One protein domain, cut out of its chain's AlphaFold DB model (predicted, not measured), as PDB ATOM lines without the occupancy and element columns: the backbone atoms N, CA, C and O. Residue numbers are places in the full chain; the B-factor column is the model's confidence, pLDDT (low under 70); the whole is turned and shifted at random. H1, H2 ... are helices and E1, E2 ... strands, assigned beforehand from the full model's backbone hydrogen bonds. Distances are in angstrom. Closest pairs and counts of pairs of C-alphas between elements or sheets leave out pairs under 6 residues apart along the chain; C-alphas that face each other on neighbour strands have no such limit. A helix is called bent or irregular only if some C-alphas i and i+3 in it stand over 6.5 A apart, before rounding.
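AT A GLANCE: This is residues 10 to 39, 68 to 88 and 162 to 318 of the 324 residues of an uncharacterized protein of Chitinophagaceae bacterium IBVUCB1 (UniProt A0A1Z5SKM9). A small two-stranded hairpin, E1 and E2, stands at one end of a body of crossed helices, with H7 and H10 near E2. H9 runs through the middle of that body, and H7, H8, H2 and the arm H1b each pack on it about perpendicular, while H1a runs the same way as H8 and packs on part of it. The printed part has 208 residues, with ten named helices and two named strands in the order H1 H2 H3 H4 H5 H6 H7 E1 E2 H8 H9 H10; the one sheet has the order E1 - E2, antiparallel. The class is mostly helix. The whole is compact, with a radius of gyration of the C-alphas of 16.9 A, and rounded, spanning 50 by 41 by 36 A.

IN THESE COORDINATES: E1, residues 244 to 247, begins with C-alpha 244 at (41.843, 48.614, -50.240), and E2 is residues 252 to 255. H7 is residues 220 to 229, 14.5 A, and H10 is residues 307 to 314, ending with C-alpha 314 at (47.755, 57.214, -53.139). H9, residues 288 to 304, 25.2 A, is irregular: C-alphas 289 and 292 are 8.5 A apart. H8, residues 261 to 281, measures 30.2 A, and H2, residues 69 to 86, 25.6 A. H1, residues 14 to 37, was assigned as one helix by its hydrogen bonds but is bent, with C-alphas 26 and 29 6.7 A apart; its arms are H1a, residues 14 to 26, 18.4 A, from C-alpha 14 at (35.127, 30.903, -44.500), and H1b, residues 29 to 37, 12.2 A. H6 is residues 200 to 210, 15.7 A; H3 is 162 to 166, H4 is 170 to 173 and H5 is 184 to 188.

HOW THE PARTS SIT: E1 and E2 form a hairpin, antiparallel at 158 degrees, with N 245 and O 254 at 2.8 A and N 254 and O 245 at 2.9 A, within hydrogen-bond range. The closest C-alphas of E2 and H10, Thr 253 and Lys 314, are 5.1 A apart; those of E2 and H7, Trp 224 and Gln 255, 5.7 A. H7 touches H9, about perpendicular at 77 degrees, closest at C-alphas 225 and 303, 4.7 A. Residues 268 to 275 of H8 touch H9 at 82 degrees, about perpendicular, closest at C-alphas 272 and 295, 5.8 A. Residues 77 to 84 of H2 touch H9 at 81 degrees, about perpendicular, closest at C-alphas 80 and 297, 6.0 A. H1b touches residues 298 to 302 of H9, closest at C-alphas 31 and 302, 6.7 A. Residues 21 to 25 of H1a touch H8 at a shallow tilt of 33 degrees, only just short of steep, the same way; the closest C-alphas, 21 and 267, are 7.2 A apart. H5 touches residues 261 to 265 of H8, closest at C-alphas 184 and 262, 4.4 A. H6 is close to H9 but not clearly touching, C-alphas 208 and 292 being closest at 7.7 A. H3 and H4 touch no helix. Every O i to N i+4 pair is within hydrogen-bond range in H1a, H1b, H2, H3, H6, H7, H8 and H10; H9 has 10 of 13, H5 has 0 of 1 but 2 of 2 O i to N i+3 pairs, and H4 is too short for an i+4 pair.

THE WHOLE: The C-alphas of Asp 166 and Gln 318, the two farthest apart, are 52.2 A apart. Residues 40 to 67 are not printed, with 11.1 A between C-alphas 39 and 68, and neither are residues 89 to 161, with 20.5 A between C-alphas 88 and 162. Of the links that are printed whole, H5 to H6 and H7 to E1 are long. The mean pLDDT of the printed part is 93.9, and residues 316 to 318 are under 70.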
ATOM      1  N   ILE A  10      30.692  39.190 -47.545       93.38
ATOM      2  CA  ILE A  10      31.329  38.004 -48.138       93.38
ATOM      3  C   ILE A  10      32.743  37.772 -47.585       93.38
ATOM      4  O   ILE A  10      33.214  36.642 -47.540       93.38
ATOM      5  N   CYS A  11      33.419  38.830 -47.123       94.06
ATOM      6  CA  CYS A  11      34.779  38.744 -46.611       94.06
ATOM      7  C   CYS A  11      34.892  38.000 -45.275       94.06
ATOM      8  O   CYS A  11      35.993  37.577 -44.927       94.06
ATOM      9  N   TYR A  12      33.782  37.841 -44.549       93.44
ATOM     10  CA  TYR A  12      33.716  37.076 -43.303       93.44
ATOM     11  C   TYR A  12      33.361  35.599 -43.531       93.44
ATOM     12  O   TYR A  12      33.437  34.799 -42.602       93.44
ATOM     13  N   GLU A  13      32.981  35.208 -44.750       94.88
ATOM     14  CA  GLU A  13      32.660  33.818 -45.068       94.88
ATOM     15  C   GLU A  13      33.941  32.969 -45.151       94.88
ATOM     16  O   GLU A  13      34.892  33.328 -45.850       94.88
ATOM     17  N   GLN A  14      33.958  31.798 -44.500       93.88
ATOM     18  CA  GLN A  14      35.127  30.903 -44.500       93.88
ATOM     19  C   GLN A  14      35.562  30.511 -45.922       93.88
ATOM     20  O   GLN A  14      36.749  30.552 -46.238       93.88
ATOM     21  N   ASP A  15      34.608  30.244 -46.821       95.69
ATOM     22  CA  ASP A  15      34.880  29.948 -48.233       95.69
ATOM     23  C   ASP A  15      35.618  31.090 -48.953       95.69
ATOM     24  O   ASP A  15      36.400  30.852 -49.877       95.69
ATOM     25  N   HIS A  16      35.338  32.345 -48.592       96.69
ATOM     26  CA  HIS A  16      36.045  33.505 -49.135       96.69
ATOM     27  C   HIS A  16      37.446  33.608 -48.543       96.69
ATOM     28  O   HIS A  16      38.415  33.752 -49.293       96.69
ATOM     29  N   ILE A  17      37.558  33.476 -47.221       96.75
ATOM     30  CA  ILE A  17      38.831  33.501 -46.493       96.75
ATOM     31  C   ILE A  17      39.795  32.444 -47.049       96.75
ATOM     32  O   ILE A  17      40.949  32.753 -47.354       96.75
ATOM     33  N   ASP A  18      39.309  31.225 -47.279       96.62
ATOM     34  CA  ASP A  18      40.099  30.121 -47.819       96.62
ATOM     35  C   ASP A  18      40.557  30.387 -49.258       96.62
ATOM     36  O   ASP A  18      41.709  30.116 -49.599       96.62
ATOM     37  N   LYS A  19      39.707  30.977 -50.111       97.56
ATOM     38  CA  LYS A  19      40.099  31.363 -51.485       97.56
ATOM     39  C   LYS A  19      41.211  32.404 -51.487       97.56
ATOM     40  O   LYS A  19      42.141  32.312 -52.289       97.56
ATOM     41  N   VAL A  20      41.107  33.400 -50.611       98.00
ATOM     42  CA  VAL A  20      42.118  34.450 -50.460       98.00
ATOM     43  C   VAL A  20      43.421  33.845 -49.947       98.00
ATOM     44  O   VAL A  20      44.489  34.117 -50.499       98.00
ATOM     45  N   TRP A  21      43.339  32.979 -48.934       98.06
ATOM     46  CA  TRP A  21      44.498  32.297 -48.374       98.06
ATOM     47  C   TRP A  21      45.186  31.380 -49.387       98.06
ATOM     48  O   TRP A  21      46.413  31.417 -49.494       98.06
ATOM     49  N   GLU A  22      44.440  30.588 -50.157       98.19
ATOM     50  CA  GLU A  22      45.035  29.710 -51.166       98.19
ATOM     51  C   GLU A  22      45.796  30.505 -52.229       98.19
ATOM     52  O   GLU A  22      46.865  30.064 -52.640       98.19
ATOM     53  N   GLU A  23      45.340  31.704 -52.604       98.38
ATOM     54  CA  GLU A  23      46.133  32.590 -53.460       98.38
ATOM     55  C   GLU A  23      47.425  33.041 -52.765       98.38
ATOM     56  O   GLU A  23      48.522  32.821 -53.285       98.38
ATOM     57  N   MET A  24      47.318  33.614 -51.560       98.56
ATOM     58  CA  MET A  24      48.476  34.111 -50.804       98.56
ATOM     59  C   MET A  24      49.533  33.025 -50.600       98.56
ATOM     60  O   MET A  24      50.727  33.251 -50.791       98.56
ATOM     61  N   LYS A  25      49.103  31.812 -50.259       97.94
ATOM     62  CA  LYS A  25      49.951  30.645 -50.017       97.94
ATOM     63  C   LYS A  25      50.809  30.253 -51.221       97.94
ATOM     64  O   LYS A  25      51.924  29.761 -51.006       97.94
ATOM     65  N   GLN A  26      50.318  30.452 -52.448       98.06
ATOM     66  CA  GLN A  26      51.084  30.198 -53.676       98.06
ATOM     67  C   GLN A  26      52.087  31.312 -53.980       98.06
ATOM     68  O   GLN A  26      53.154  31.039 -54.521       98.06
ATOM     69  N   ILE A  27      51.769  32.547 -53.594       98.19
ATOM     70  CA  ILE A  27      52.570  33.741 -53.881       98.19
ATOM     71  C   ILE A  27      53.684  33.970 -52.845       98.19
ATOM     72  O   ILE A  27      54.770  34.436 -53.186       98.19
ATOM     73  N   ILE A  28      53.467  33.593 -51.579       98.69
ATOM     74  CA  ILE A  28      54.448  33.764 -50.490       98.69
ATOM     75  C   ILE A  28      55.847  33.211 -50.829       98.69
ATOM     76  O   ILE A  28      56.812  33.924 -50.561       98.69
ATOM     77  N   PRO A  29      56.020  31.998 -51.403       98.50
ATOM     78  CA  PRO A  29      57.345  31.481 -51.753       98.50
ATOM     79  C   PRO A  29      58.145  32.390 -52.696       98.50
ATOM     80  O   PRO A  29      59.354  32.516 -52.521       98.50
ATOM     81  N   GLU A  30      57.486  33.051 -53.652       97.75
ATOM     82  CA  GLU A  30      58.141  33.983 -54.577       97.75
ATOM     83  C   GLU A  30      58.677  35.211 -53.830       97.75
ATOM     84  O   GLU A  30      59.856  35.554 -53.940       97.75
ATOM     85  N   TYR A  31      57.845  35.838 -52.992       98.31
ATOM     86  CA  TYR A  31      58.301  36.949 -52.156       98.31
ATOM     87  C   TYR A  31      59.357  36.518 -51.146       98.31
ATOM     88  O   TYR A  31      60.273  37.284 -50.875       98.31
ATOM     89  N   PHE A  32      59.269  35.308 -50.596       98.38
ATOM     90  CA  PHE A  32      60.266  34.795 -49.663       98.38
ATOM     91  C   PHE A  32      61.629  34.610 -50.336       98.38
ATOM     92  O   PHE A  32      62.657  34.963 -49.760       98.38
ATOM     93  N   GLN A  33      61.650  34.140 -51.584       96.31
ATOM     94  CA  GLN A  33      62.883  34.073 -52.360       96.31
ATOM     95  C   GLN A  33      63.448  35.477 -52.621       96.31
ATOM     96  O   GLN A  33      64.619  35.728 -52.343       96.31
ATOM     97  N   ASN A  34      62.606  36.431 -53.031       95.00
ATOM     98  CA  ASN A  34      63.023  37.825 -53.213       95.00
ATOM     99  C   ASN A  34      63.526  38.464 -51.904       95.00
ATOM    100  O   ASN A  34      64.467  39.258 -51.924       95.00
ATOM    101  N   TYR A  35      62.931  38.109 -50.766       95.88
ATOM    102  CA  TYR A  35      63.331  38.559 -49.433       95.88
ATOM    103  C   TYR A  35      64.750  38.096 -49.082       95.88
ATOM    104  O   TYR A  35      65.533  38.868 -48.531       95.88
ATOM    105  N   ILE A  36      65.120  36.873 -49.472       94.88
ATOM    106  CA  ILE A  36      66.489  36.354 -49.351       94.88
ATOM    107  C   ILE A  36      67.420  37.052 -50.345       94.88
ATOM    108  O   ILE A  36      68.473  37.562 -49.960       94.88
ATOM    109  N   ASP A  37      67.037  37.082 -51.621       91.56
ATOM    110  CA  ASP A  37      67.905  37.519 -52.715       91.56
ATOM    111  C   ASP A  37      68.279  38.992 -52.605       91.56
ATOM    112  O   ASP A  37      69.408  39.368 -52.927       91.56
ATOM    113  N   THR A  38      67.356  39.809 -52.104       90.94
ATOM    114  CA  THR A  38      67.568  41.237 -51.850       90.94
ATOM    115  C   THR A  38      68.050  41.532 -50.435       90.94
ATOM    116  O   THR A  38      68.323  42.688 -50.127       90.94
ATOM    117  N   GLU A  39      68.201  40.520 -49.579       92.00
ATOM    118  CA  GLU A  39      68.548  40.684 -48.167       92.00
ATOM    119  C   GLU A  39      67.587  41.674 -47.472       92.00
ATOM    120  O   GLU A  39      68.017  42.704 -46.965       92.00
ATOM    121  N   ASP A  68      75.174  32.414 -48.795       90.56
ATOM    122  CA  ASP A  68      74.805  31.493 -47.720       90.56
ATOM    123  C   ASP A  68      73.408  31.886 -47.221       90.56
ATOM    124  O   ASP A  68      73.265  32.733 -46.336       90.56
ATOM    125  N   THR A  69      72.371  31.322 -47.850       93.50
ATOM    126  CA  THR A  69      70.961  31.638 -47.569       93.50
ATOM    127  C   THR A  69      70.621  31.513 -46.090       93.50
ATOM    128  O   THR A  69      69.903  32.358 -45.558       93.50
ATOM    129  N   LYS A  70      71.174  30.505 -45.404       95.25
ATOM    130  CA  LYS A  70      70.942  30.310 -43.974       95.25
ATOM    131  C   LYS A  70      71.443  31.514 -43.175       95.25
ATOM    132  O   LYS A  70      70.677  32.096 -42.415       95.25
ATOM    133  N   LYS A  71      72.687  31.947 -43.402       95.56
ATOM    134  CA  LYS A  71      73.240  33.132 -42.719       95.56
ATOM    135  C   LYS A  71      72.494  34.417 -43.051       95.56
ATOM    136  O   LYS A  71      72.360  35.278 -42.186       95.56
ATOM    137  N   ILE A  72      72.027  34.562 -44.292       95.25
ATOM    138  CA  ILE A  72      71.217  35.716 -44.700       95.25
ATOM    139  C   ILE A  72      69.922  35.752 -43.889       95.25
ATOM    140  O   ILE A  72      69.635  36.771 -43.271       95.25
ATOM    141  N   LEU A  73      69.184  34.644 -43.843       97.00
ATOM    142  CA  LEU A  73      67.932  34.544 -43.095       97.00
ATOM    143  C   LEU A  73      68.131  34.742 -41.587       97.00
ATOM    144  O   LEU A  73      67.354  35.466 -40.970       97.00
ATOM    145  N   GLU A  74      69.177  34.151 -40.999       97.06
ATOM    146  CA  GLU A  74      69.532  34.353 -39.585       97.06
ATOM    147  C   GLU A  74      69.812  35.829 -39.282       97.06
ATOM    148  O   GLU A  74      69.326  36.361 -38.283       97.06
ATOM    149  N   ARG A  75      70.561  36.513 -40.156       96.75
ATOM    150  CA  ARG A  75      70.857  37.939 -40.000       96.75
ATOM    151  C   ARG A  75      69.602  38.793 -40.163       96.75
ATOM    152  O   ARG A  75      69.352  39.617 -39.294       96.75
ATOM    153  N   ILE A  76      68.817  38.583 -41.220       97.38
ATOM    154  CA  ILE A  76      67.579  39.338 -41.457       97.38
ATOM    155  C   ILE A  76      66.634  39.199 -40.257       97.38
ATOM    156  O   ILE A  76      66.077  40.182 -39.775       97.38
ATOM    157  N   PHE A  77      66.461  37.977 -39.750       97.44
ATOM    158  CA  PHE A  77      65.572  37.745 -38.620       97.44
ATOM    159  C   PHE A  77      66.112  38.364 -37.325       97.44
ATOM    160  O   PHE A  77      65.353  38.965 -36.564       97.44
ATOM    161  N   LYS A  78      67.429  38.299 -37.096       97.50
ATOM    162  CA  LYS A  78      68.071  39.007 -35.985       97.50
ATOM    163  C   LYS A  78      67.852  40.520 -36.071       97.50
ATOM    164  O   LYS A  78      67.491  41.126 -35.072       97.50
ATOM    165  N   GLU A  79      68.032  41.113 -37.248       97.25
ATOM    166  CA  GLU A  79      67.787  42.541 -37.481       97.25
ATOM    167  C   GLU A  79      66.326  42.907 -37.194       97.25
ATOM    168  O   GLU A  79      66.076  43.906 -36.526       97.25
ATOM    169  N   ALA A  80      65.368  42.064 -37.596       97.62
ATOM    170  CA  ALA A  80      63.955  42.262 -37.279       97.62
ATOM    171  C   ALA A  80      63.681  42.256 -35.763       97.62
ATOM    172  O   ALA A  80      62.937  43.104 -35.267       97.62
ATOM    173  N   ILE A  81      64.301  41.339 -35.011       98.31
ATOM    174  CA  ILE A  81      64.197  41.297 -33.543       98.31
ATOM    175  C   ILE A  81      64.848  42.534 -32.912       98.31
ATOM    176  O   ILE A  81      64.266  43.150 -32.016       98.31
ATOM    177  N   ASP A  82      66.036  42.915 -33.378       97.94
ATOM    178  CA  ASP A  82      66.752  44.089 -32.883       97.94
ATOM    179  C   ASP A  82      65.925  45.365 -33.128       97.94
ATOM    180  O   ASP A  82      65.738  46.168 -32.211       97.94
ATOM    181  N   ASP A  83      65.351  45.528 -34.322       95.69
ATOM    182  CA  ASP A  83      64.463  46.641 -34.673       95.69
ATOM    183  C   ASP A  83      63.176  46.651 -33.847       95.69
ATOM    184  O   ASP A  83      62.766  47.703 -33.344       95.69
ATOM    185  N   PHE A  84      62.566  45.483 -33.635       97.62
ATOM    186  CA  PHE A  84      61.402  45.346 -32.768       97.62
ATOM    187  C   PHE A  84      61.710  45.813 -31.336       97.62
ATOM    188  O   PHE A  84      60.929  46.582 -30.759       97.62
ATOM    189  N   ASN A  85      62.857  45.397 -30.787       97.81
ATOM    190  CA  ASN A  85      63.260  45.671 -29.409       97.81
ATOM    191  C   ASN A  85      63.704  47.124 -29.175       97.81
ATOM    192  O   ASN A  85      63.467  47.640 -28.081       97.81
ATOM    193  N   LYS A  86      64.273  47.812 -30.180       95.69
ATOM    194  CA  LYS A  86      64.743  49.216 -30.072       95.69
ATOM    195  C   LYS A  86      63.722  50.165 -29.449       95.69
ATOM    196  O   LYS A  86      64.096  51.100 -28.748       95.69
ATOM    197  N   GLU A  87      62.440  49.944 -29.720       91.75
ATOM    198  CA  GLU A  87      61.356  50.802 -29.239       91.75
ATOM    199  C   GLU A  87      60.339  50.061 -28.373       91.75
ATOM    200  O   GLU A  87      59.274  50.607 -28.109       91.75
ATOM    201  N   ARG A  88      60.636  48.833 -27.923       97.56
ATOM    202  CA  ARG A  88      59.687  48.018 -27.151       97.56
ATOM    203  C   ARG A  88      59.536  48.493 -25.709       97.56
ATOM    204  O   ARG A  88      58.415  48.538 -25.215       97.56
ATOM    205  N   GLU A 162      44.171  39.467 -20.122       97.12
ATOM    206  CA  GLU A 162      43.186  38.422 -19.811       97.12
ATOM    207  C   GLU A 162      43.380  37.238 -20.762       97.12
ATOM    208  O   GLU A 162      43.702  36.139 -20.329       97.12
ATOM    209  N   TRP A 163      43.369  37.475 -22.071       96.06
ATOM    210  CA  TRP A 163      43.572  36.421 -23.068       96.06
ATOM    211  C   TRP A 163      44.945  35.751 -23.008       96.06
ATOM    212  O   TRP A 163      45.049  34.531 -23.157       96.06
ATOM    213  N   LYS A 164      46.003  36.528 -22.740       95.88
ATOM    214  CA  LYS A 164      47.357  35.989 -22.557       95.88
ATOM    215  C   LYS A 164      47.443  35.007 -21.384       95.88
ATOM    216  O   LYS A 164      48.281  34.100 -21.431       95.88
ATOM    217  N   ASN A 165      46.636  35.211 -20.346       95.38
ATOM    218  CA  ASN A 165      46.627  34.400 -19.130       95.38
ATOM    219  C   ASN A 165      45.590  33.270 -19.171       95.38
ATOM    220  O   ASN A 165      45.845  32.206 -18.613       95.38
ATOM    221  N   ASP A 166      44.454  33.491 -19.830       93.56
ATOM    222  CA  ASP A 166      43.299  32.598 -19.755       93.56
ATOM    223  C   ASP A 166      43.364  31.449 -20.762       93.56
ATOM    224  O   ASP A 166      43.014  30.319 -20.419       93.56
ATOM    225  N   TRP A 167      43.783  31.714 -22.005       91.00
ATOM    226  CA  TRP A 167      43.677  30.714 -23.075       91.00
ATOM    227  C   TRP A 167      44.885  30.609 -24.003       91.00
ATOM    228  O   TRP A 167      44.963  29.648 -24.768       91.00
ATOM    229  N   TYR A 168      45.841  31.543 -23.959       94.38
ATOM    230  CA  TYR A 168      47.010  31.438 -24.829       94.38
ATOM    231  C   TYR A 168      47.891  30.233 -24.483       94.38
ATOM    232  O   TYR A 168      48.588  30.221 -23.466       94.38
ATOM    233  N   ASP A 169      47.949  29.288 -25.416       92.50
ATOM    234  CA  ASP A 169      48.945  28.227 -25.472       92.50
ATOM    235  C   ASP A 169      49.687  28.291 -26.812       92.50
ATOM    236  O   ASP A 169      49.074  28.340 -27.876       92.50
ATOM    237  N   GLY A 170      51.020  28.311 -26.772       88.56
ATOM    238  CA  GLY A 170      51.834  28.545 -27.962       88.56
ATOM    239  C   GLY A 170      51.703  27.466 -29.041       88.56
ATOM    240  O   GLY A 170      51.829  27.807 -30.219       88.56
ATOM    241  N   GLU A 171      51.460  26.207 -28.662       85.50
ATOM    242  CA  GLU A 171      51.326  25.081 -29.592       85.50
ATOM    243  C   GLU A 171      49.904  24.976 -30.148       85.50
ATOM    244  O   GLU A 171      49.737  24.767 -31.351       85.50
ATOM    245  N   GLU A 172      48.882  25.152 -29.309       91.44
ATOM    246  CA  GLU A 172      47.482  25.156 -29.749       91.44
ATOM    247  C   GLU A 172      47.160  26.380 -30.612       91.44
ATOM    248  O   GLU A 172      46.426  26.267 -31.594       91.44
ATOM    249  N   PHE A 173      47.780  27.532 -30.335       94.25
ATOM    250  CA  PHE A 173      47.575  28.756 -31.110       94.25
ATOM    251  C   PHE A 173      47.908  28.578 -32.599       94.25
ATOM    252  O   PHE A 173      47.238  29.139 -33.458       94.25
ATOM    253  N   GLU A 174      48.917  27.769 -32.940       92.75
ATOM    254  CA  GLU A 174      49.290  27.516 -34.342       92.75
ATOM    255  C   GLU A 174      48.302  26.613 -35.091       92.75
ATOM    256  O   GLU A 174      48.345  26.563 -36.325       92.75
ATOM    257  N   LYS A 175      47.433  25.907 -34.360       94.06
ATOM    258  CA  LYS A 175      46.447  24.963 -34.901       94.06
ATOM    259  C   LYS A 175      45.101  25.612 -35.208       94.06
ATOM    260  O   LYS A 175      44.263  24.951 -35.813       94.06
ATOM    261  N   ILE A 176      44.905  26.874 -34.825       94.31
ATOM    262  CA  ILE A 176      43.679  27.621 -35.101       94.31
ATOM    263  C   ILE A 176      43.408  27.644 -36.612       94.31
ATOM    264  O   ILE A 176      44.279  28.024 -37.405       94.31
ATOM    265  N   ASP A 177      42.203  27.218 -37.007       90.44
ATOM    266  CA  ASP A 177      41.834  27.064 -38.416       90.44
ATOM    267  C   ASP A 177      40.707  27.986 -38.898       90.44
ATOM    268  O   ASP A 177      40.647  28.230 -40.108       90.44
ATOM    269  N   THR A 178      39.942  28.592 -37.985       89.50
ATOM    270  CA  THR A 178      38.932  29.612 -38.292       89.50
ATOM    271  C   THR A 178      39.293  30.978 -37.702       89.50
ATOM    272  O   THR A 178      40.113  31.097 -36.789       89.50
ATOM    273  N   CYS A 179      38.679  32.043 -38.228       88.31
ATOM    274  CA  CYS A 179      38.831  33.384 -37.653       88.31
ATOM    275  C   CYS A 179      38.144  33.519 -36.287       88.31
ATOM    276  O   CYS A 179      38.638  34.255 -35.433       88.31
ATOM    277  N   ASP A 180      37.028  32.818 -36.084       87.75
ATOM    278  CA  ASP A 180      36.233  32.908 -34.856       87.75
ATOM    279  C   ASP A 180      36.980  32.308 -33.660       87.75
ATOM    280  O   ASP A 180      36.939  32.874 -32.570       87.75
ATOM    281  N   ASP A 181      37.764  31.249 -33.876       89.62
ATOM    282  CA  ASP A 181      38.587  30.625 -32.831       89.62
ATOM    283  C   ASP A 181      39.652  31.575 -32.249       89.62
ATOM    284  O   ASP A 181      40.067  31.406 -31.101       89.62
ATOM    285  N   LEU A 182      40.086  32.602 -32.999       89.38
ATOM    286  CA  LEU A 182      40.978  33.640 -32.464       89.38
ATOM    287  C   LEU A 182      40.256  34.576 -31.490       89.38
ATOM    288  O   LEU A 182      40.912  35.172 -30.646       89.38
ATOM    289  N   ASN A 183      38.938  34.761 -31.620       89.75
ATOM    290  CA  ASN A 183      38.127  35.751 -30.894       89.75
ATOM    291  C   ASN A 183      38.556  37.225 -31.076       89.75
ATOM    292  O   ASN A 183      38.006  38.127 -30.446       89.75
ATOM    293  N   TYR A 184      39.500  37.526 -31.974       94.81
ATOM    294  CA  TYR A 184      40.117  38.858 -32.085       94.81
ATOM    295  C   TYR A 184      39.201  39.953 -32.657       94.81
ATOM    296  O   TYR A 184      39.561  41.129 -32.570       94.81
ATOM    297  N   TYR A 185      38.017  39.612 -33.175       92.56
ATOM    298  CA  TYR A 185      36.997  40.594 -33.571       92.56
ATOM    299  C   TYR A 185      36.498  41.452 -32.401       92.56
ATOM    300  O   TYR A 185      35.988  42.550 -32.619       92.56
ATOM    301  N   ASP A 186      36.683  41.017 -31.150       92.94
ATOM    302  CA  ASP A 186      36.342  41.848 -29.995       92.94
ATOM    303  C   ASP A 186      37.108  43.175 -29.993       92.94
ATOM    304  O   ASP A 186      36.536  44.204 -29.636       92.94
ATOM    305  N   PHE A 187      38.348  43.200 -30.496       94.19
ATOM    306  CA  PHE A 187      39.116  44.439 -30.630       94.19
ATOM    307  C   PHE A 187      38.531  45.421 -31.651       94.19
ATOM    308  O   PHE A 187      38.934  46.588 -31.647       94.19
ATOM    309  N   ASP A 188      37.599  45.001 -32.506       91.00
ATOM    310  CA  ASP A 188      36.924  45.872 -33.471       91.00
ATOM    311  C   ASP A 188      35.709  46.597 -32.844       91.00
ATOM    312  O   ASP A 188      35.248  47.608 -33.377       91.00
ATOM    313  N   LYS A 189      35.257  46.192 -31.643       92.94
ATOM    314  CA  LYS A 189      34.171  46.864 -30.903       92.94
ATOM    315  C   LYS A 189      34.543  48.299 -30.495       92.94
ATOM    316  O   LYS A 189      35.708  48.642 -30.259       92.94
ATOM    317  N   GLU A 190      33.527  49.156 -30.356       91.31
ATOM    318  CA  GLU A 190      33.698  50.596 -30.093       91.31
ATOM    319  C   GLU A 190      34.495  50.902 -28.814       91.31
ATOM    320  O   GLU A 190      35.294  51.835 -28.787       91.31
ATOM    321  N   GLU A 191      34.340  50.101 -27.761       95.12
ATOM    322  CA  GLU A 191      35.023  50.291 -26.473       95.12
ATOM    323  C   GLU A 191      36.547  50.092 -26.512       95.12
ATOM    324  O   GLU A 191      37.240  50.488 -25.567       95.12
ATOM    325  N   TYR A 192      37.064  49.542 -27.613       96.00
ATOM    326  CA  TYR A 192      38.489  49.394 -27.908       96.00
ATOM    327  C   TYR A 192      38.955  50.363 -29.002       96.00
ATOM    328  O   TYR A 192      40.066  50.228 -29.523       96.00
ATOM    329  N   THR A 193      38.128  51.341 -29.383       94.81
ATOM    330  CA  THR A 193      38.408  52.286 -30.465       94.81
ATOM    331  C   THR A 193      38.249  53.725 -29.988       94.81
ATOM    332  O   THR A 193      37.209  54.136 -29.490       94.81
ATOM    333  N   ALA A 194      39.272  54.549 -30.217       95.50
ATOM    334  CA  ALA A 194      39.137  55.999 -30.126       95.50
ATOM    335  C   ALA A 194      39.216  56.583 -31.534       95.50
ATOM    336  O   ALA A 194      40.313  56.788 -32.055       95.50
ATOM    337  N   PHE A 195      38.062  56.825 -32.163       90.88
ATOM    338  CA  PHE A 195      37.978  57.227 -33.570       90.88
ATOM    339  C   PHE A 195      38.927  58.383 -33.924       90.88
ATOM    340  O   PHE A 195      39.017  59.392 -33.225       90.88
ATOM    341  N   GLY A 196      39.676  58.203 -35.015       90.69
ATOM    342  CA  GLY A 196      40.692  59.150 -35.486       90.69
ATOM    343  C   GLY A 196      42.018  59.139 -34.714       90.69
ATOM    344  O   GLY A 196      42.975  59.751 -35.185       90.69
ATOM    345  N   VAL A 197      42.103  58.440 -33.575       94.88
ATOM    346  CA  VAL A 197      43.300  58.378 -32.720       94.88
ATOM    347  C   VAL A 197      43.759  56.939 -32.486       94.88
ATOM    348  O   VAL A 197      44.802  56.549 -32.987       94.88
ATOM    349  N   ILE A 198      42.999  56.122 -31.761       95.75
ATOM    350  CA  ILE A 198      43.322  54.713 -31.497       95.75
ATOM    351  C   ILE A 198      42.437  53.862 -32.407       95.75
ATOM    352  O   ILE A 198      41.347  53.444 -32.025       95.75
ATOM    353  N   GLY A 199      42.895  53.677 -33.645       92.50
ATOM    354  CA  GLY A 199      42.302  52.746 -34.611       92.50
ATOM    355  C   GLY A 199      43.074  51.428 -34.684       92.50
ATOM    356  O   GLY A 199      44.036  51.228 -33.939       92.50
ATOM    357  N   GLY A 200      42.699  50.561 -35.630       91.12
ATOM    358  CA  GLY A 200      43.257  49.209 -35.771       91.12
ATOM    359  C   GLY A 200      44.789  49.143 -35.811       91.12
ATOM    360  O   GLY A 200      45.365  48.248 -35.217       91.12
ATOM    361  N   GLY A 201      45.468  50.117 -36.433       93.62
ATOM    362  CA  GLY A 201      46.937  50.114 -36.505       93.62
ATOM    363  C   GLY A 201      47.644  50.482 -35.193       93.62
ATOM    364  O   GLY A 201      48.691  49.929 -34.888       93.62
ATOM    365  N   ILE A 202      47.082  51.399 -34.395       96.25
ATOM    366  CA  ILE A 202      47.685  51.786 -33.106       96.25
ATOM    367  C   ILE A 202      47.361  50.752 -32.032       96.25
ATOM    368  O   ILE A 202      48.254  50.378 -31.278       96.25
ATOM    369  N   LYS A 203      46.117  50.253 -31.985       95.94
ATOM    370  CA  LYS A 203      45.750  49.218 -31.012       95.94
ATOM    371  C   LYS A 203      46.539  47.928 -31.241       95.94
ATOM    372  O   LYS A 203      47.059  47.391 -30.273       95.94
ATOM    373  N   SER A 204      46.708  47.494 -32.497       97.69
ATOM    374  CA  SER A 204      47.488  46.292 -32.807       97.69
ATOM    375  C   SER A 204      48.955  46.459 -32.429       97.69
ATOM    376  O   SER A 204      49.562  45.521 -31.938       97.69
ATOM    377  N   GLU A 205      49.522  47.655 -32.619       98.12
ATOM    378  CA  GLU A 205      50.908  47.935 -32.235       98.12
ATOM    379  C   GLU A 205      51.106  47.839 -30.716       98.12
ATOM    380  O   GLU A 205      52.118  47.311 -30.265       98.12
ATOM    381  N   PHE A 206      50.139  48.306 -29.917       98.50
ATOM    382  CA  PHE A 206      50.210  48.205 -28.455       98.50
ATOM    383  C   PHE A 206      50.342  46.750 -28.010       98.50
ATOM    384  O   PHE A 206      51.290  46.397 -27.312       98.50
ATOM    385  N   ILE A 207      49.416  45.904 -28.454       98.44
ATOM    386  CA  ILE A 207      49.357  44.500 -28.041       98.44
ATOM    387  C   ILE A 207      50.454  43.652 -28.698       98.44
ATOM    388  O   ILE A 207      50.980  42.756 -28.047       98.44
ATOM    389  N   PHE A 208      50.897  43.990 -29.915       98.62
ATOM    390  CA  PHE A 208      52.075  43.386 -30.553       98.62
ATOM    391  C   PHE A 208      53.360  43.654 -29.765       98.62
ATOM    392  O   PHE A 208      54.199  42.770 -29.611       98.62
ATOM    393  N   LYS A 209      53.537  44.872 -29.240       98.38
ATOM    394  CA  LYS A 209      54.723  45.211 -28.442       98.38
ATOM    395  C   LYS A 209      54.727  44.525 -27.080       98.38
ATOM    396  O   LYS A 209      55.812  44.224 -26.576       98.38
ATOM    397  N   LEU A 210      53.556  44.244 -26.509       98.31
ATOM    398  CA  LEU A 210      53.440  43.466 -25.276       98.31
ATOM    399  C   LEU A 210      53.657  41.970 -25.532       98.31
ATOM    400  O   LEU A 210      54.593  41.401 -24.966       98.31
ATOM    401  N   PHE A 211      52.880  41.376 -26.440       98.25
ATOM    402  CA  PHE A 211      52.833  39.931 -26.690       98.25
ATOM    403  C   PHE A 211      53.024  39.611 -28.192       98.25
ATOM    404  O   PHE A 211      52.064  39.257 -28.890       98.25
ATOM    405  N   PRO A 212      54.252  39.760 -28.731       98.12
ATOM    406  CA  PRO A 212      54.564  39.513 -30.147       98.12
ATOM    407  C   PRO A 212      54.379  38.056 -30.594       98.12
ATOM    408  O   PRO A 212      54.383  37.757 -31.789       98.12
ATOM    409  N   GLU A 213      54.227  37.140 -29.648       97.81
ATOM    410  CA  GLU A 213      53.858  35.754 -29.877       97.81
ATOM    411  C   GLU A 213      52.361  35.581 -30.190       97.81
ATOM    412  O   GLU A 213      51.991  34.647 -30.898       97.81
ATOM    413  N   MET A 214      51.505  36.493 -29.715       97.12
ATOM    414  CA  MET A 214      50.039  36.409 -29.810       97.12
ATOM    415  C   MET A 214      49.420  37.350 -30.834       97.12
ATOM    416  O   MET A 214      48.440  36.994 -31.489       97.12
ATOM    417  N   TYR A 215      49.946  38.566 -30.941       98.12
ATOM    418  CA  TYR A 215      49.255  39.639 -31.642       98.12
ATOM    419  C   TYR A 215      50.102  40.186 -32.785       98.12
ATOM    420  O   TYR A 215      51.175  40.727 -32.533       98.12
ATOM    421  N   PRO A 216      49.645  40.108 -34.042       98.31
ATOM    422  CA  PRO A 216      50.340  40.743 -35.152       98.31
ATOM    423  C   PRO A 216      50.089  42.251 -35.206       98.31
ATOM    424  O   PRO A 216      48.997  42.724 -34.872       98.31
ATOM    425  N   SER A 217      51.077  43.006 -35.703       97.50
ATOM    426  CA  SER A 217      50.905  44.432 -36.001       97.50
ATOM    427  C   SER A 217      50.156  44.620 -37.319       97.50
ATOM    428  O   SER A 217      50.656  44.311 -38.399       97.50
ATOM    429  N   ARG A 218      48.942  45.175 -37.247       96.88
ATOM    430  CA  ARG A 218      48.126  45.561 -38.406       96.88
ATOM    431  C   ARG A 218      48.533  46.946 -38.908       96.88
ATOM    432  O   ARG A 218      47.736  47.894 -38.930       96.88
ATOM    433  N   SER A 219      49.806  47.076 -39.272       95.19
ATOM    434  CA  SER A 219      50.364  48.308 -39.822       95.19
ATOM    435  C   SER A 219      49.749  48.632 -41.191       95.19
ATOM    436  O   SER A 219      49.144  47.788 -41.855       95.19
ATOM    437  N   ARG A 220      49.900  49.883 -41.650       92.88
ATOM    438  CA  ARG A 220      49.429  50.265 -42.995       92.88
ATOM    439  C   ARG A 220      50.120  49.443 -44.081       92.88
ATOM    440  O   ARG A 220      49.477  49.063 -45.052       92.88
ATOM    441  N   GLU A 221      51.417  49.202 -43.909       94.81
ATOM    442  CA  GLU A 221      52.219  48.379 -44.815       94.81
ATOM    443  C   GLU A 221      51.720  46.938 -44.831       94.81
ATOM    444  O   GLU A 221      51.556  46.380 -45.906       94.81
ATOM    445  N   ALA A 222      51.390  46.367 -43.672       97.81
ATOM    446  CA  ALA A 222      50.909  44.996 -43.595       97.81
ATOM    447  C   ALA A 222      49.607  44.781 -44.385       97.81
ATOM    448  O   ALA A 222      49.482  43.793 -45.103       97.81
ATOM    449  N   VAL A 223      48.663  45.729 -44.338       97.56
ATOM    450  CA  VAL A 223      47.426  45.641 -45.138       97.56
ATOM    451  C   VAL A 223      47.715  45.787 -46.639       97.56
ATOM    452  O   VAL A 223      47.175  45.028 -47.443       97.56
ATOM    453  N   TRP A 224      48.619  46.695 -47.032       97.38
ATOM    454  CA  TRP A 224      49.098  46.761 -48.420       97.38
ATOM    455  C   TRP A 224      49.749  45.445 -48.856       97.38
ATOM    456  O   TRP A 224      49.482  44.963 -49.950       97.38
ATOM    457  N   ALA A 225      50.567  44.832 -48.004       98.50
ATOM    458  CA  ALA A 225      51.212  43.564 -48.302       98.50
ATOM    459  C   ALA A 225      50.193  42.450 -48.577       98.50
ATOM    460  O   ALA A 225      50.379  41.700 -49.532       98.50
ATOM    461  N   LEU A 226      49.085  42.383 -47.827       98.50
ATOM    462  CA  LEU A 226      48.008  41.424 -48.104       98.50
ATOM    463  C   LEU A 226      47.383  41.634 -49.493       98.50
ATOM    464  O   LEU A 226      47.152  40.658 -50.206       98.50
ATOM    465  N   TYR A 227      47.199  42.882 -49.935       97.88
ATOM    466  CA  TYR A 227      46.747  43.165 -51.301       97.88
ATOM    467  C   TYR A 227      47.686  42.552 -52.355       97.88
ATOM    468  O   TYR A 227      47.220  41.861 -53.265       97.88
ATOM    469  N   TYR A 228      49.001  42.716 -52.195       98.31
ATOM    470  CA  TYR A 228      49.994  42.153 -53.118       98.31
ATOM    471  C   TYR A 228      50.113  40.629 -53.035       98.31
ATOM    472  O   TYR A 228      50.225  39.977 -54.072       98.31
ATOM    473  N   LEU A 229      50.055  40.050 -51.833       98.56
ATOM    474  CA  LEU A 229      50.079  38.596 -51.647       98.56
ATOM    475  C   LEU A 229      48.832  37.930 -52.234       98.56
ATOM    476  O   LEU A 229      48.913  36.813 -52.724       98.56
ATOM    477  N   SER A 230      47.694  38.622 -52.242       97.62
ATOM    478  CA  SER A 230      46.451  38.137 -52.848       97.62
ATOM    479  C   SER A 230      46.410  38.265 -54.382       97.62
ATOM    480  O   SER A 230      45.341  38.189 -54.994       97.62
ATOM    481  N   SER A 231      47.560  38.527 -55.017       96.56
ATOM    482  CA  SER A 231      47.687  38.814 -56.453       96.56
ATOM    483  C   SER A 231      46.756  39.927 -56.938       96.56
ATOM    484  O   SER A 231      46.381  39.950 -58.112       96.56
ATOM    485  N   LYS A 232      46.354  40.839 -56.039       95.25
ATOM    486  CA  LYS A 232      45.417  41.932 -56.329       95.25
ATOM    487  C   LYS A 232      44.056  41.444 -56.854       95.25
ATOM    488  O   LYS A 232      43.365  42.168 -57.567       95.25
ATOM    489  N   LYS A 233      43.682  40.192 -56.562       95.31
ATOM    490  CA  LYS A 233      42.424  39.599 -57.029       95.31
ATOM    491  C   LYS A 233      41.244  40.122 -56.213       95.31
ATOM    492  O   LYS A 233      41.382  40.464 -55.043       95.31
ATOM    493  N   LYS A 234      40.061  40.114 -56.838       92.12
ATOM    494  CA  LYS A 234      38.830  40.637 -56.226       92.12
ATOM    495  C   LYS A 234      38.111  39.673 -55.296       92.12
ATOM    496  O   LYS A 234      37.365  40.096 -54.429       92.12
ATOM    497  N   PHE A 235      38.252  38.370 -55.535       94.19
ATOM    498  CA  PHE A 235      37.559  37.308 -54.789       94.19
ATOM    499  C   PHE A 235      36.027  37.460 -54.689       94.19
ATOM    500  O   PHE A 235      35.402  36.846 -53.840       94.19
ATOM    501  N   GLY A 236      35.403  38.223 -55.591       91.44
ATOM    502  CA  GLY A 236      33.959  38.476 -55.569       91.44
ATOM    503  C   GLY A 236      33.537  39.745 -54.823       91.44
ATOM    504  O   GLY A 236      32.350  40.058 -54.844       91.44
ATOM    505  N   CYS A 237      34.478  40.504 -54.246       89.69
ATOM    506  CA  CYS A 237      34.234  41.847 -53.716       89.69
ATOM    507  C   CYS A 237      33.733  42.791 -54.824       89.69
ATOM    508  O   CYS A 237      34.309  42.860 -55.919       89.69
ATOM    509  N   LYS A 238      32.667  43.541 -54.540       86.75
ATOM    510  CA  LYS A 238      32.150  44.610 -55.401       86.75
ATOM    511  C   LYS A 238      33.071  45.825 -55.392       86.75
ATOM    512  O   LYS A 238      33.202  46.483 -56.422       86.75
ATOM    513  N   GLU A 239      33.732  46.092 -54.271       80.31
ATOM    514  CA  GLU A 239      34.611  47.250 -54.058       80.31
ATOM    515  C   GLU A 239      36.062  46.997 -54.502       80.31
ATOM    516  O   GLU A 239      37.011  47.614 -54.023       80.31
ATOM    517  N   ASP A 240      36.238  46.097 -55.469       83.19
ATOM    518  CA  ASP A 240      37.522  45.625 -55.985       83.19
ATOM    519  C   ASP A 240      38.286  44.734 -55.001       83.19
ATOM    520  O   ASP A 240      38.405  43.544 -55.256       83.19
ATOM    521  N   SER A 241      38.762  45.254 -53.870       90.56
ATOM    522  CA  SER A 241      39.621  44.509 -52.941       90.56
ATOM    523  C   SER A 241      39.294  44.819 -51.486       90.56
ATOM    524  O   SER A 241      39.316  45.978 -51.085       90.56
ATOM    525  N   GLN A 242      39.130  43.777 -50.664       93.12
ATOM    526  CA  GLN A 242      38.908  43.905 -49.212       93.12
ATOM    527  C   GLN A 242      40.039  44.649 -48.475       93.12
ATOM    528  O   GLN A 242      39.839  45.212 -47.400       93.12
ATOM    529  N   PHE A 243      41.244  44.654 -49.054       95.44
ATOM    530  CA  PHE A 243      42.434  45.265 -48.464       95.44
ATOM    531  C   PHE A 243      42.582  46.742 -48.822       95.44
ATOM    532  O   PHE A 243      43.464  47.415 -48.284       95.44
ATOM    533  N   LEU A 244      41.757  47.253 -49.737       92.12
ATOM    534  CA  LEU A 244      41.843  48.614 -50.240       92.12
ATOM    535  C   LEU A 244      40.586  49.404 -49.910       92.12
ATOM    536  O   LEU A 244      39.500  48.876 -49.734       92.12
ATOM    537  N   MET A 245      40.768  50.712 -49.863       88.56
ATOM    538  CA  MET A 245      39.703  51.690 -49.879       88.56
ATOM    539  C   MET A 245      39.918  52.591 -51.080       88.56
ATOM    540  O   MET A 245      40.865  53.382 -51.111       88.56
ATOM    541  N   ILE A 246      39.039  52.449 -52.064       86.25
ATOM    542  CA  ILE A 246      39.107  53.173 -53.328       86.25
ATOM    543  C   ILE A 246      38.095  54.316 -53.271       86.25
ATOM    544  O   ILE A 246      36.888  54.099 -53.188       86.25
ATOM    545  N   ASN A 247      38.585  55.552 -53.313       81.06
ATOM    546  CA  ASN A 247      37.755  56.735 -53.470       81.06
ATOM    547  C   ASN A 247      37.791  57.173 -54.937       81.06
ATOM    548  O   ASN A 247      38.704  57.884 -55.358       81.06
ATOM    549  N   ALA A 248      36.796  56.735 -55.710       79.19
ATOM    550  CA  ALA A 248      36.698  57.055 -57.132       79.19
ATOM    551  C   ALA A 248      36.539  58.565 -57.394       79.19
ATOM    552  O   ALA A 248      37.102  59.068 -58.363       79.19
ATOM    553  N   ASP A 249      35.841  59.290 -56.511       77.19
ATOM    554  CA  ASP A 249      35.574  60.728 -56.665       77.19
ATOM    555  C   ASP A 249      36.848  61.571 -56.494       77.19
ATOM    556  O   ASP A 249      37.085  62.530 -57.228       77.19
ATOM    557  N   GLU A 250      37.691  61.201 -55.527       73.75
ATOM    558  CA  GLU A 250      38.990  61.849 -55.289       73.75
ATOM    559  C   GLU A 250      40.117  61.237 -56.140       73.75
ATOM    560  O   GLU A 250      41.228  61.771 -56.181       73.75
ATOM    561  N   GLY A 251      39.833  60.112 -56.805       78.31
ATOM    562  CA  GLY A 251      40.799  59.316 -57.551       78.31
ATOM    563  C   GLY A 251      41.972  58.862 -56.694       78.31
ATOM    564  O   GLY A 251      43.108  58.914 -57.155       78.31
ATOM    565  N   THR A 252      41.705  58.481 -55.444       80.38
ATOM    566  CA  THR A 252      42.720  58.010 -54.496       80.38
ATOM    567  C   THR A 252      42.421  56.601 -54.035       80.38
ATOM    568  O   THR A 252      41.268  56.201 -53.892       80.38
ATOM    569  N   THR A 253      43.477  55.845 -53.758       88.69
ATOM    570  CA  THR A 253      43.388  54.530 -53.130       88.69
ATOM    571  C   THR A 253      44.266  54.495 -51.889       88.69
ATOM    572  O   THR A 253      45.424  54.917 -51.898       88.69
ATOM    573  N   GLN A 254      43.717  53.979 -50.796       88.94
ATOM    574  CA  GLN A 254      44.455  53.715 -49.565       88.94
ATOM    575  C   GLN A 254      44.307  52.247 -49.177       88.94
ATOM    576  O   GLN A 254      43.405  51.563 -49.648       88.94
ATOM    577  N   GLN A 255      45.168  51.764 -48.284       91.38
ATOM    578  CA  GLN A 255      44.877  50.526 -47.567       91.38
ATOM    579  C   GLN A 255      43.581  50.691 -46.776       91.38
ATOM    580  O   GLN A 255      43.332  51.772 -46.225       91.38
ATOM    581  N   ASN A 256      42.801  49.621 -46.665       91.75
ATOM    582  CA  ASN A 256      41.597  49.625 -45.859       91.75
ATOM    583  C   ASN A 256      41.964  49.809 -44.380       91.75
ATOM    584  O   ASN A 256      42.431  48.898 -43.696       91.75
ATOM    585  N   TYR A 257      41.785  51.030 -43.876       87.31
ATOM    586  CA  TYR A 257      42.118  51.354 -42.495       87.31
ATOM    587  C   TYR A 257      41.099  50.794 -41.495       87.31
ATOM    588  O   TYR A 257      41.459  50.674 -40.319       87.31
ATOM    589  N   PHE A 258      39.915  50.382 -41.958       89.00
ATOM    590  CA  PHE A 258      38.889  49.662 -41.203       89.00
ATOM    591  C   PHE A 258      39.038  48.137 -41.256       89.00
ATOM    592  O   PHE A 258      38.325  47.454 -40.544       89.00
ATOM    593  N   PHE A 259      40.001  47.594 -42.017       94.25
ATOM    594  CA  PHE A 259      40.155  46.142 -42.167       94.25
ATOM    595  C   PHE A 259      40.151  45.397 -40.805       94.25
ATOM    596  O   PHE A 259      41.028  45.699 -39.982       94.25
ATOM    597  N   PRO A 260      39.214  44.461 -40.563       94.31
ATOM    598  CA  PRO A 260      38.990  43.853 -39.249       94.31
ATOM    599  C   PRO A 260      40.238  43.193 -38.670       94.31
ATOM    600  O   PRO A 260      41.000  42.526 -39.383       94.31
ATOM    601  N   TYR A 261      40.455  43.364 -37.367       95.62
ATOM    602  CA  TYR A 261      41.643  42.824 -36.719       95.62
ATOM    603  C   TYR A 261      41.621  41.293 -36.659       95.62
ATOM    604  O   TYR A 261      42.665  40.678 -36.877       95.62
ATOM    605  N   GLY A 262      40.446  40.685 -36.458       94.94
ATOM    606  CA  GLY A 262      40.276  39.227 -36.474       94.94
ATOM    607  C   GLY A 262      40.746  38.585 -37.782       94.94
ATOM    608  O   GLY A 262      41.635  37.731 -37.771       94.94
ATOM    609  N   LEU A 263      40.242  39.077 -38.920       96.19
ATOM    610  CA  LEU A 263      40.661  38.615 -40.251       96.19
ATOM    611  C   LEU A 263      42.153  38.823 -40.491       96.19
ATOM    612  O   LEU A 263      42.849  37.930 -40.976       96.19
ATOM    613  N   PHE A 264      42.667  40.009 -40.155       97.81
ATOM    614  CA  PHE A 264      44.086  40.291 -40.320       97.81
ATOM    615  C   PHE A 264      44.955  39.322 -39.520       97.81
ATOM    616  O   PHE A 264      45.925  38.781 -40.054       97.81
ATOM    617  N   ALA A 265      44.613  39.101 -38.252       98.00
ATOM    618  CA  ALA A 265      45.379  38.235 -37.378       98.00
ATOM    619  C   ALA A 265      45.348  36.778 -37.841       98.00
ATOM    620  O   ALA A 265      46.379  36.105 -37.801       98.00
ATOM    621  N   PHE A 266      44.212  36.328 -38.372       97.75
ATOM    622  CA  PHE A 266      44.095  35.014 -38.982       97.75
ATOM    623  C   PHE A 266      45.022  34.846 -40.191       97.75
ATOM    624  O   PHE A 266      45.818  33.902 -40.236       97.75
ATOM    625  N   TYR A 267      45.008  35.787 -41.142       98.31
ATOM    626  CA  TYR A 267      45.947  35.740 -42.269       98.31
ATOM    627  C   TYR A 267      47.401  35.808 -41.798       98.31
ATOM    628  O   TYR A 267      48.239  35.056 -42.292       98.31
ATOM    629  N   ALA A 268      47.717  36.647 -40.811       98.50
ATOM    630  CA  ALA A 268      49.060  36.735 -40.247       98.50
ATOM    631  C   ALA A 268      49.520  35.409 -39.614       98.50
ATOM    632  O   ALA A 268      50.674  35.020 -39.801       98.50
ATOM    633  N   LEU A 269      48.637  34.682 -38.918       98.19
ATOM    634  CA  LEU A 269      48.933  33.359 -38.359       98.19
ATOM    635  C   LEU A 269      49.202  32.330 -39.465       98.19
ATOM    636  O   LEU A 269      50.198  31.603 -39.426       98.19
ATOM    637  N   ARG A 270      48.360  32.307 -40.503       97.94
ATOM    638  CA  ARG A 270      48.556  31.439 -41.674       97.94
ATOM    639  C   ARG A 270      49.886  31.742 -42.378       97.94
ATOM    640  O   ARG A 270      50.628  30.819 -42.728       97.94
ATOM    641  N   ILE A 271      50.232  33.023 -42.518       98.62
ATOM    642  CA  ILE A 271      51.516  33.478 -43.066       98.62
ATOM    643  C   ILE A 271      52.674  33.015 -42.184       98.62
ATOM    644  O   ILE A 271      53.632  32.456 -42.717       98.62
ATOM    645  N   PHE A 272      52.592  33.167 -40.860       98.19
ATOM    646  CA  PHE A 272      53.613  32.651 -39.948       98.19
ATOM    647  C   PHE A 272      53.840  31.150 -40.143       98.19
ATOM    648  O   PHE A 272      54.980  30.728 -40.326       98.19
ATOM    649  N   ASN A 273      52.771  30.351 -40.182       97.38
ATOM    650  CA  ASN A 273      52.869  28.904 -40.384       97.38
ATOM    651  C   ASN A 273      53.577  28.567 -41.707       97.38
ATOM    652  O   ASN A 273      54.418  27.666 -41.765       97.38
ATOM    653  N   LYS A 274      53.306  29.333 -42.772       98.31
ATOM    654  CA  LYS A 274      54.005  29.187 -44.055       98.31
ATOM    655  C   LYS A 274      55.478  29.594 -43.967       98.31
ATOM    656  O   LYS A 274      56.330  28.863 -44.474       98.31
ATOM    657  N   LEU A 275      55.792  30.717 -43.318       98.50
ATOM    658  CA  LEU A 275      57.168  31.173 -43.104       98.50
ATOM    659  C   LEU A 275      57.960  30.164 -42.271       98.50
ATOM    660  O   LEU A 275      59.077  29.827 -42.642       98.50
ATOM    661  N   LYS A 276      57.373  29.599 -41.213       97.44
ATOM    662  CA  LYS A 276      57.993  28.563 -40.373       97.44
ATOM    663  C   LYS A 276      58.472  27.371 -41.205       97.44
ATOM    664  O   LYS A 276      59.611  26.941 -41.044       97.44
ATOM    665  N   VAL A 277      57.658  26.891 -42.152       98.06
ATOM    666  CA  VAL A 277      58.047  25.821 -43.092       98.06
ATOM    667  C   VAL A 277      59.184  26.262 -44.020       98.06
ATOM    668  O   VAL A 277      60.124  25.499 -44.252       98.06
ATOM    669  N   LEU A 278      59.123  27.487 -44.544       98.44
ATOM    670  CA  LEU A 278      60.146  28.016 -45.450       98.44
ATOM    671  C   LEU A 278      61.498  28.199 -44.745       98.44
ATOM    672  O   LEU A 278      62.503  27.689 -45.232       98.44
ATOM    673  N   TYR A 279      61.535  28.813 -43.560       98.25
ATOM    674  CA  TYR A 279      62.742  28.904 -42.731       98.25
ATOM    675  C   TYR A 279      63.289  27.518 -42.350       98.25
ATOM    676  O   TYR A 279      64.501  27.289 -42.433       98.25
ATOM    677  N   ALA A 280      62.413  26.563 -42.013       98.00
ATOM    678  CA  ALA A 280      62.815  25.201 -41.665       98.00
ATOM    679  C   ALA A 280      63.510  24.469 -42.825       98.00
ATOM    680  O   ALA A 280      64.468  23.733 -42.587       98.00
ATOM    681  N   SER A 281      63.111  24.720 -44.081       97.69
ATOM    682  CA  SER A 281      63.797  24.168 -45.265       97.69
ATOM    683  C   SER A 281      65.252  24.641 -45.417       97.69
ATOM    684  O   SER A 281      66.055  23.968 -46.061       97.69
ATOM    685  N   HIS A 282      65.620  25.738 -44.748       96.56
ATOM    686  CA  HIS A 282      66.992  26.243 -44.645       96.56
ATOM    687  C   HIS A 282      67.660  25.910 -43.297       96.56
ATOM    688  O   HIS A 282      68.736  26.423 -42.985       96.56
ATOM    689  N   GLY A 283      67.047  25.035 -42.492       96.56
ATOM    690  CA  GLY A 283      67.574  24.598 -41.201       96.56
ATOM    691  C   GLY A 283      67.531  25.680 -40.121       96.56
ATOM    692  O   GLY A 283      68.436  25.718 -39.280       96.56
ATOM    693  N   ILE A 284      66.526  26.562 -40.169       97.38
ATOM    694  CA  ILE A 284      66.264  27.610 -39.174       97.38
ATOM    695  C   ILE A 284      64.900  27.351 -38.533       97.38
ATOM    696  O   ILE A 284      63.899  27.198 -39.230       97.38
ATOM    697  N   SER A 285      64.856  27.334 -37.203       96.50
ATOM    698  CA  SER A 285      63.601  27.308 -36.449       96.50
ATOM    699  C   SER A 285      63.235  28.726 -36.038       96.50
ATOM    700  O   SER A 285      64.053  29.408 -35.423       96.50
ATOM    701  N   LEU A 286      62.014  29.165 -36.354       95.75
ATOM    702  CA  LEU A 286      61.509  30.443 -35.862       95.75
ATOM    703  C   LEU A 286      61.073  30.302 -34.391       95.75
ATOM    704  O   LEU A 286      60.303  29.386 -34.086       95.75
ATOM    705  N   PRO A 287      61.551  31.173 -33.486       94.00
ATOM    706  CA  PRO A 287      61.117  31.205 -32.097       94.00
ATOM    707  C   PRO A 287      59.663  31.679 -31.980       94.00
ATOM    708  O   PRO A 287      59.257  32.642 -32.637       94.00
ATOM    709  N   ILE A 288      58.889  31.017 -31.119       93.12
ATOM    710  CA  ILE A 288      57.468  31.325 -30.894       93.12
ATOM    711  C   ILE A 288      57.311  32.705 -30.245       93.12
ATOM    712  O   ILE A 288      56.414  33.457 -30.613       93.12
ATOM    713  N   GLU A 289      58.225  33.084 -29.352       95.44
ATOM    714  CA  GLU A 289      58.241  34.373 -28.652       95.44
ATOM    715  C   GLU A 289      58.369  35.589 -29.588       95.44
ATOM    716  O   GLU A 289      58.110  36.714 -29.177       95.44
ATOM    717  N   TYR A 290      58.750  35.379 -30.851       97.06
ATOM    718  CA  TYR A 290      58.854  36.422 -31.874       97.06
ATOM    719  C   TYR A 290      58.037  36.084 -33.130       97.06
ATOM    720  O   TYR A 290      58.323  36.598 -34.216       97.06
ATOM    721  N   ARG A 291      57.001  35.240 -32.984       96.69
ATOM    722  CA  ARG A 291      56.113  34.765 -34.057       96.69
ATOM    723  C   ARG A 291      55.749  35.867 -35.046       96.69
ATOM    724  O   ARG A 291      56.049  35.767 -36.237       96.69
ATOM    725  N   PHE A 292      55.143  36.942 -34.551       98.62
ATOM    726  CA  PHE A 292      54.659  38.007 -35.417       98.62
ATOM    727  C   PHE A 292      55.710  39.063 -35.763       98.62
ATOM    728  O   PHE A 292      55.467  39.859 -36.662       98.62
ATOM    729  N   VAL A 293      56.906  39.022 -35.165       98.69
ATOM    730  CA  VAL A 293      58.048  39.826 -35.639       98.69
ATOM    731  C   VAL A 293      58.555  39.299 -36.983       98.69
ATOM    732  O   VAL A 293      58.865  40.085 -37.877       98.69
ATOM    733  N   ALA A 294      58.582  37.973 -37.167       98.31
ATOM    734  CA  ALA A 294      58.911  37.375 -38.462       98.31
ATOM    735  C   ALA A 294      57.891  37.775 -39.543       98.31
ATOM    736  O   ALA A 294      58.270  38.120 -40.663       98.31
ATOM    737  N   VAL A 295      56.600  37.764 -39.191       98.75
ATOM    738  CA  VAL A 295      55.513  38.167 -40.097       98.75
ATOM    739  C   VAL A 295      55.603  39.650 -40.442       98.75
ATOM    740  O   VAL A 295      55.560  39.986 -41.620       98.75
ATOM    741  N   ASP A 296      55.765  40.523 -39.448       98.69
ATOM    742  CA  ASP A 296      55.875  41.972 -39.650       98.69
ATOM    743  C   ASP A 296      57.046  42.318 -40.580       98.69
ATOM    744  O   ASP A 296      56.860  43.005 -41.584       98.69
ATOM    745  N   SER A 297      58.225  41.726 -40.347       98.31
ATOM    746  CA  SER A 297      59.397  41.917 -41.211       98.31
ATOM    747  C   SER A 297      59.131  41.512 -42.665       98.31
ATOM    748  O   SER A 297      59.447  42.262 -43.596       98.31
ATOM    749  N   PHE A 298      58.509  40.346 -42.870       98.75
ATOM    750  CA  PHE A 298      58.170  39.845 -44.198       98.75
ATOM    751  C   PHE A 298      57.109  40.712 -44.893       98.75
ATOM    752  O   PHE A 298      57.279  41.081 -46.054       98.75
ATOM    753  N   LEU A 299      56.038  41.097 -44.198       98.81
ATOM    754  CA  LEU A 299      54.987  41.942 -44.770       98.81
ATOM    755  C   LEU A 299      55.500  43.344 -45.105       98.81
ATOM    756  O   LEU A 299      55.224  43.851 -46.193       98.81
ATOM    757  N   SER A 300      56.317  43.948 -44.239       98.12
ATOM    758  CA  SER A 300      56.982  45.214 -44.552       98.12
ATOM    759  C   SER A 300      57.895  45.090 -45.767       98.12
ATOM    760  O   SER A 300      57.991  46.035 -46.546       98.12
ATOM    761  N   PHE A 301      58.573  43.958 -45.976       98.31
ATOM    762  CA  PHE A 301      59.324  43.728 -47.213       98.31
ATOM    763  C   PHE A 301      58.415  43.685 -48.447       98.31
ATOM    764  O   PHE A 301      58.703  44.360 -49.440       98.31
ATOM    765  N   VAL A 302      57.316  42.927 -48.388       98.50
ATOM    766  CA  VAL A 302      56.360  42.827 -49.498       98.50
ATOM    767  C   VAL A 302      55.841  44.218 -49.864       98.50
ATOM    768  O   VAL A 302      55.918  44.609 -51.024       98.50
ATOM    769  N   ALA A 303      55.382  45.003 -48.887       97.62
ATOM    770  CA  ALA A 303      54.874  46.351 -49.134       97.62
ATOM    771  C   ALA A 303      55.945  47.296 -49.702       97.62
ATOM    772  O   ALA A 303      55.695  47.989 -50.690       97.62
ATOM    773  N   ARG A 304      57.157  47.300 -49.125       96.06
ATOM    774  CA  ARG A 304      58.271  48.145 -49.592       96.06
ATOM    775  C   ARG A 304      58.712  47.798 -51.014       96.06
ATOM    776  O   ARG A 304      59.090  48.702 -51.756       96.06
ATOM    777  N   SER A 305      58.594  46.534 -51.419       95.75
ATOM    778  CA  SER A 305      58.876  46.093 -52.794       95.75
ATOM    779  C   SER A 305      57.942  46.729 -53.832       95.75
ATOM    780  O   SER A 305      58.281  46.767 -55.009       95.75
ATOM    781  N   HIS A 306      56.800  47.275 -53.398       96.25
ATOM    782  CA  HIS A 306      55.813  47.953 -54.244       96.25
ATOM    783  C   HIS A 306      55.615  49.426 -53.877       96.25
ATOM    784  O   HIS A 306      54.598  50.023 -54.228       96.25
ATOM    785  N   GLN A 307      56.568  50.045 -53.171       93.50
ATOM    786  CA  GLN A 307      56.397  51.403 -52.645       93.50
ATOM    787  C   GLN A 307      56.083  52.441 -53.734       93.50
ATOM    788  O   GLN A 307      55.299  53.360 -53.494       93.50
ATOM    789  N   GLU A 308      56.667  52.299 -54.927       93.12
ATOM    790  CA  GLU A 308      56.383  53.178 -56.067       93.12
ATOM    791  C   GLU A 308      54.923  53.062 -56.520       93.12
ATOM    792  O   GLU A 308      54.240  54.078 -56.648       93.12
ATOM    793  N   GLU A 309      54.411  51.839 -56.677       94.06
ATOM    794  CA  GLU A 309      53.013  51.599 -57.041       94.06
ATOM    795  C   GLU A 309      52.063  52.112 -55.952       94.06
ATOM    796  O   GLU A 309      51.100  52.816 -56.256       94.06
ATOM    797  N   ILE A 310      52.363  51.844 -54.677       93.69
ATOM    798  CA  ILE A 310      51.595  52.366 -53.538       93.69
ATOM    799  C   ILE A 310      51.545  53.900 -53.578       93.69
ATOM    800  O   ILE A 310      50.502  54.495 -53.305       93.69
ATOM    801  N   ASN A 311      52.660  54.560 -53.902       91.19
ATOM    802  CA  ASN A 311      52.713  56.018 -53.995       91.19
ATOM    803  C   ASN A 311      51.842  56.540 -55.140       91.19
ATOM    804  O   ASN A 311      51.140  57.527 -54.938       91.19
ATOM    805  N   VAL A 312      51.846  55.878 -56.301       90.44
ATOM    806  CA  VAL A 312      50.971  56.224 -57.434       90.44
ATOM    807  C   VAL A 312      49.500  56.043 -57.056       90.44
ATOM    808  O   VAL A 312      48.708  56.956 -57.254       90.44
ATOM    809  N   LEU A 313      49.138  54.916 -56.439       89.38
ATOM    810  CA  LEU A 313      47.763  54.630 -56.008       89.38
ATOM    811  C   LEU A 313      47.231  55.648 -54.985       89.38
ATOM    812  O   LEU A 313      46.039  55.955 -54.972       89.38
ATOM    813  N   LYS A 314      48.106  56.191 -54.134       86.19
ATOM    814  CA  LYS A 314      47.755  57.214 -53.139       86.19
ATOM    815  C   LYS A 314      47.611  58.622 -53.721       86.19
ATOM    816  O   LYS A 314      47.057  59.482 -53.038       86.19
ATOM    817  N   GLN A 315      48.148  58.892 -54.911       81.50
ATOM    818  CA  GLN A 315      48.084  60.219 -55.522       81.50
ATOM    819  C   GLN A 315      46.691  60.492 -56.093       81.50
ATOM    820  O   GLN A 315      46.110  59.641 -56.754       81.50
ATOM    821  N   ASN A 316      46.176  61.705 -55.876       66.06
ATOM    822  CA  ASN A 316      44.924  62.146 -56.489       66.06
ATOM    823  C   ASN A 316      45.100  62.263 -58.009       66.06
ATOM    824  O   ASN A 316      45.977  62.991 -58.482       66.06
ATOM    825  N   SER A 317      44.196  61.656 -58.776       50.91
ATOM    826  CA  SER A 317      44.158  61.784 -60.240       50.91
ATOM    827  C   SER A 317      43.871  63.213 -60.742       50.91
ATOM    828  O   SER A 317      44.136  63.515 -61.904       50.91
ATOM    829  N   GLN A 318      43.414  64.131 -59.880       44.19
ATOM    830  CA  GLN A 318      43.177  65.543 -60.229       44.19
ATOM    831  C   GLN A 318      44.453  66.384 -60.446       44.19
ATOM    832  O   GLN A 318      44.352  67.524 -60.886       44.19
TER     833      GLN A 318